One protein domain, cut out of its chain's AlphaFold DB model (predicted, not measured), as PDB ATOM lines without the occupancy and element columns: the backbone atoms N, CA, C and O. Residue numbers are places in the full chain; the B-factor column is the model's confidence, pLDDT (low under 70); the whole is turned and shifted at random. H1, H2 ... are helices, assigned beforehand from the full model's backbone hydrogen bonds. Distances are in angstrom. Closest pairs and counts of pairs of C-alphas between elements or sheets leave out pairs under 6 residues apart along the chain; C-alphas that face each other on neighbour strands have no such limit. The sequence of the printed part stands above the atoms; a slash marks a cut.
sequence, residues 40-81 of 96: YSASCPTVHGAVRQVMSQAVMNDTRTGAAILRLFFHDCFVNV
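What this domain is: This is residues 40 to 81 of the 96 residues of the protein "Peroxidase" of Hordeum vulgare subsp. vulgare (UniProt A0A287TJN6). Two helices of 15 residues each, H1 and H2, meet near one end and spread apart as an open V, joined at its point by a tight link. The outline is flat, spanning 31 by 30 by 6 A, and nothing fills the space between the arms. The printed part has 42 residues with two named helices, H1 then H2, and no named strand; its class is all helix. It is loose, with a radius of gyration of the C-alphas of 13.1 A.

How they stand to each other: H1, residues 47 to 61, touches H2, residues 64 to 78, with residues 55 to 59 alone, and H2 touches it with residues 65 to 66 alone. Their closest C-alphas, those of Val 59 and Thr 65, are 5.5 A apart. The helices run opposite ways at a steep tilt of 52 degrees. In H1 and H2 every O i to N i+4 pair is within hydrogen-bond range.

Where its parts are: H1 measures 21.3 A from C-alpha 47 at (139.534, 174.277, 238.635) to C-alpha 61. H2 measures 20.9 A and ends with C-alpha 78 at (156.811, 185.046, 253.384).

The domain as a whole: The C-alphas farthest apart, of Asn 61 and Val 81, are 33.8 A apart. The printed part has no cut. Residues 78 to 81 have pLDDT under 70.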
ATOM      1  N   TYR A  40     135.640 179.854 243.172       95.00
ATOM      2  CA  TYR A  40     135.520 179.459 241.763       95.00
ATOM      3  C   TYR A  40     134.302 178.585 241.444       95.00
ATOM      4  O   TYR A  40     134.156 178.147 240.307       95.00
ATOM      5  N   SER A  41     133.417 178.321 242.407       95.88
ATOM      6  CA  SER A  41     132.302 177.379 242.222       95.88
ATOM      7  C   SER A  41     131.387 177.732 241.042       95.88
ATOM      8  O   SER A  41     130.965 176.834 240.321       95.88
ATOM      9  N   ALA A  42     131.123 179.021 240.812       96.81
ATOM     10  CA  ALA A  42     130.276 179.486 239.715       96.81
ATOM     11  C   ALA A  42     131.052 179.792 238.422       96.81
ATOM     12  O   ALA A  42     130.542 179.570 237.329       96.81
ATOM     13  N   SER A  43     132.274 180.319 238.530       97.50
ATOM     14  CA  SER A  43     133.049 180.801 237.379       97.50
ATOM     15  C   SER A  43     133.915 179.722 236.730       97.50
ATOM     16  O   SER A  43     134.120 179.748 235.520       97.50
ATOM     17  N   CYS A  44     134.435 178.779 237.518       97.44
ATOM     18  CA  CYS A  44     135.277 177.684 237.046       97.44
ATOM     19  C   CYS A  44     135.155 176.463 237.983       97.44
ATOM     20  O   CYS A  44     136.056 176.190 238.784       97.44
ATOM     21  N   PRO A  45     134.048 175.700 237.905       96.88
ATOM     22  CA  PRO A  45     133.764 174.605 238.839       96.88
ATOM     23  C   PRO A  45     134.780 173.453 238.770       96.88
ATOM     24  O   PRO A  45     134.926 172.691 239.723       96.88
ATOM     25  N   THR A  46     135.510 173.320 237.660       97.38
ATOM     26  CA  THR A  46     136.478 172.239 237.427       97.38
ATOM     27  C   THR A  46     137.897 172.572 237.887       97.38
ATOM     28  O   THR A  46     138.753 171.685 237.870       97.38
ATOM     29  N   VAL A  47     138.168 173.807 238.338       97.31
ATOM     30  CA  VAL A  47     139.534 174.277 238.635       97.31
ATOM     31  C   VAL A  47     140.268 173.380 239.632       97.31
ATOM     32  O   VAL A  47     141.425 173.029 239.417       97.31
ATOM     33  N   HIS A  48     139.591 172.936 240.694       95.69
ATOM     34  CA  HIS A  48     140.218 172.100 241.717       95.69
ATOM     35  C   HIS A  48     140.590 170.714 241.167       95.69
ATOM     36  O   HIS A  48     141.657 170.186 241.479       95.69
ATOM     37  N   GLY A  49     139.736 170.146 240.309       97.69
ATOM     38  CA  GLY A  49     139.998 168.877 239.632       97.69
ATOM     39  C   GLY A  49     141.166 168.980 238.652       97.69
ATOM     40  O   GLY A  49     142.080 168.158 238.707       97.69
ATOM     41  N   ALA A  50     141.182 170.029 237.828       98.12
ATOM     42  CA  ALA A  50     142.254 170.278 236.868       98.12
ATOM     43  C   ALA A  50     143.616 170.452 237.561       98.12
ATOM     44  O   ALA A  50     144.583 169.775 237.207       98.12
ATOM     45  N   VAL A  51     143.685 171.289 238.604       97.69
ATOM     46  CA  VAL A  51     144.917 171.493 239.387       97.69
ATOM     47  C   VAL A  51     145.378 170.185 240.027       97.69
ATOM     48  O   VAL A  51     146.558 169.846 239.936       97.69
ATOM     49  N   ARG A  52     144.465 169.409 240.627       98.00
ATOM     50  CA  ARG A  52     144.798 168.111 241.234       98.00
ATOM     51  C   ARG A  52     145.365 167.130 240.208       98.00
ATOM     52  O   ARG A  52     146.347 166.455 240.510       98.00
ATOM     53  N   GLN A  53     144.765 167.044 239.024       98.56
ATOM     54  CA  GLN A  53     145.208 166.130 237.973       98.56
ATOM     55  C   GLN A  53     146.622 166.469 237.494       98.56
ATOM     56  O   GLN A  53     147.486 165.591 237.484       98.56
ATOM     57  N   VAL A  54     146.876 167.737 237.161       98.25
ATOM     58  CA  VAL A  54     148.202 168.191 236.708       98.25
ATOM     59  C   VAL A  54     149.244 167.998 237.807       98.25
ATOM     60  O   VAL A  54     150.323 167.471 237.546       98.25
ATOM     61  N   MET A  55     148.910 168.349 239.052       98.25
ATOM     62  CA  MET A  55     149.822 168.181 240.183       98.25
ATOM     63  C   MET A  55     150.171 166.712 240.422       98.25
ATOM     64  O   MET A  55     151.333 166.383 240.638       98.25
ATOM     65  N   SER A  56     149.180 165.819 240.345       98.31
ATOM     66  CA  SER A  56     149.400 164.380 240.503       98.31
ATOM     67  C   SER A  56     150.355 163.847 239.439       98.31
ATOM     68  O   SER A  56     151.293 163.130 239.775       98.31
ATOM     69  N   GLN A  57     150.152 164.218 238.173       98.44
ATOM     70  CA  GLN A  57     151.043 163.808 237.084       98.44
ATOM     71  C   GLN A  57     152.461 164.352 237.287       98.44
ATOM     72  O   GLN A  57     153.431 163.610 237.143       98.44
ATOM     73  N   ALA A  58     152.588 165.620 237.683       98.00
ATOM     74  CA  ALA A  58     153.880 166.257 237.909       98.00
ATOM     75  C   ALA A  58     154.662 165.605 239.065       98.00
ATOM     76  O   ALA A  58     155.860 165.363 238.936       98.00
ATOM     77  N   VAL A  59     153.983 165.257 240.164       98.12
ATOM     78  CA  VAL A  59     154.592 164.566 241.314       98.12
ATOM     79  C   VAL A  59     154.938 163.112 240.989       98.12
ATOM     80  O   VAL A  59     155.954 162.614 241.464       98.12
ATOM     81  N   MET A  60     154.125 162.427 240.179       98.31
ATOM     82  CA  MET A  60     154.448 161.075 239.708       98.31
ATOM     83  C   MET A  60     155.677 161.059 238.796       98.31
ATOM     84  O   MET A  60     156.451 160.109 238.849       98.31
ATOM     85  N   ASN A  61     155.856 162.096 237.974       98.19
ATOM     86  CA  ASN A  61     157.021 162.229 237.103       98.19
ATOM     87  C   ASN A  61     158.295 162.604 237.882       98.19
ATOM     88  O   ASN A  61     159.356 162.041 237.634       98.19
ATOM     89  N   ASP A  62     158.191 163.532 238.837       98.00
ATOM     90  CA  ASP A  62     159.264 163.872 239.775       98.00
ATOM     91  C   ASP A  62     158.678 164.218 241.149       98.00
ATOM     92  O   ASP A  62     158.041 165.262 241.343       98.00
ATOM     93  N   THR A  63     158.959 163.368 242.136       97.19
ATOM     94  CA  THR A  63     158.465 163.520 243.510       97.19
ATOM     95  C   THR A  63     158.958 164.805 244.179       97.19
ATOM     96  O   THR A  63     158.269 165.351 245.049       97.19
ATOM     97  N   ARG A  64     160.098 165.363 243.744       97.62
ATOM     98  CA  ARG A  64     160.625 166.641 244.240       97.62
ATOM     99  C   ARG A  64     159.733 167.826 243.855       97.62
ATOM    100  O   ARG A  64     159.744 168.831 244.575       97.62
ATOM    101  N   THR A  65     158.935 167.717 242.791       97.81
ATOM    102  CA  THR A  65     158.029 168.778 242.315       97.81
ATOM    103  C   THR A  65     157.079 169.258 243.409       97.81
ATOM    104  O   THR A  65     156.917 170.464 243.600       97.81
ATOM    105  N   GLY A  66     156.513 168.337 244.197       96.44
ATOM    106  CA  GLY A  66     155.612 168.698 245.296       96.44
ATOM    107  C   GLY A  66     156.298 169.595 246.331       96.44
ATOM    108  O   GLY A  66     155.777 170.648 246.701       96.44
ATOM    109  N   ALA A  67     157.518 169.233 246.737       97.12
ATOM    110  CA  ALA A  67     158.306 170.034 247.671       97.12
ATOM    111  C   ALA A  67     158.735 171.387 247.074       97.12
ATOM    112  O   ALA A  67     158.795 172.384 247.795       97.12
ATOM    113  N   ALA A  68     159.037 171.438 245.774       97.31
ATOM    114  CA  ALA A  68     159.396 172.675 245.083       97.31
ATOM    115  C   ALA A  68     158.226 173.671 245.046       97.31
ATOM    116  O   ALA A  68     158.418 174.840 245.371       97.31
ATOM    117  N   ILE A  69     157.014 173.207 244.733       96.44
ATOM    118  CA  ILE A  69     155.818 174.058 244.655       96.44
ATOM    119  C   ILE A  69     155.406 174.569 246.036       96.44
ATOM    120  O   ILE A  69     155.081 175.745 246.177       96.44
ATOM    121  N   LEU A  70     155.492 173.732 247.074       95.12
ATOM    122  CA  LEU A  70     155.272 174.189 248.449       95.12
ATOM    123  C   LEU A  70     156.289 175.264 248.850       95.12
ATOM    124  O   LEU A  70     155.902 176.290 249.403       95.12
ATOM    125  N   ARG A  71     157.580 175.073 248.534       94.31
ATOM    126  CA  ARG A  71     158.602 176.105 248.778       94.31
ATOM    127  C   ARG A  71     158.319 177.392 248.014       94.31
ATOM    128  O   ARG A  71     158.510 178.451 248.595       94.31
ATOM    129  N   LEU A  72     157.861 177.310 246.766       93.38
ATOM    130  CA  LEU A  72     157.477 178.483 245.980       93.38
ATOM    131  C   LEU A  72     156.295 179.222 246.621       93.38
ATOM    132  O   LEU A  72     156.372 180.429 246.813       93.38
ATOM    133  N   PHE A  73     155.255 178.500 247.047       90.88
ATOM    134  CA  PHE A  73     154.119 179.088 247.761       90.88
ATOM    135  C   PHE A  73     154.564 179.819 249.034       90.88
ATOM    136  O   PHE A  73     154.180 180.962 249.277       90.88
ATOM    137  N   PHE A  74     155.423 179.186 249.835       86.56
ATOM    138  CA  PHE A  74     155.980 179.840 251.015       86.56
ATOM    139  C   PHE A  74     156.862 181.033 250.643       86.56
ATOM    140  O   PHE A  74     156.776 182.064 251.297       86.56
ATOM    141  N   HIS A  75     157.667 180.936 249.592       87.94
ATOM    142  CA  HIS A  75     158.505 182.038 249.134       87.94
ATOM    143  C   HIS A  75     157.670 183.263 248.715       87.94
ATOM    144  O   HIS A  75     158.006 184.380 249.101       87.94
ATOM    145  N   ASP A  76     156.543 183.062 248.029       85.00
ATOM    146  CA  ASP A  76     155.637 184.145 247.621       85.00
ATOM    147  C   ASP A  76     154.895 184.769 248.813       85.00
ATOM    148  O   ASP A  76     154.655 185.977 248.847       85.00
ATOM    149  N   CYS A  77     154.556 183.971 249.830       79.31
ATOM    150  CA  CYS A  77     153.822 184.458 250.999       79.31
ATOM    151  C   CYS A  77     154.718 185.076 252.089       79.31
ATOM    152  O   CYS A  77     154.305 186.030 252.751       79.31
ATOM    153  N   PHE A  78     155.937 184.573 252.299       65.12
ATOM    154  CA  PHE A  78     156.811 185.046 253.384       65.12
ATOM    155  C   PHE A  78     157.462 186.410 253.109       65.12
ATOM    156  O   PHE A  78     157.965 187.039 254.039       65.12
ATOM    157  N   VAL A  79     157.400 186.920 251.876       61.88
ATOM    158  CA  VAL A  79     157.990 188.217 251.497       61.88
ATOM    159  C   VAL A  79     157.181 189.428 252.012       61.88
ATOM    160  O   VAL A  79     157.683 190.547 251.978       61.88
ATOM    161  N   ASN A  80     155.984 189.249 252.595       53.62
ATOM    162  CA  ASN A  80     155.219 190.348 253.212       53.62
ATOM    163  C   ASN A  80     154.439 189.924 254.470       53.62
ATOM    164  O   ASN A  80     153.207 189.917 254.496       53.62
ATOM    165  N   VAL A  81     155.146 189.651 255.572       53.38
ATOM    166  CA  VAL A  81     154.534 189.486 256.903       53.38
ATOM    167  C   VAL A  81     154.062 190.846 257.445       53.38
ATOM    168  O   VAL A  81     154.615 191.382 258.403       53.38
TER     169      VAL A  81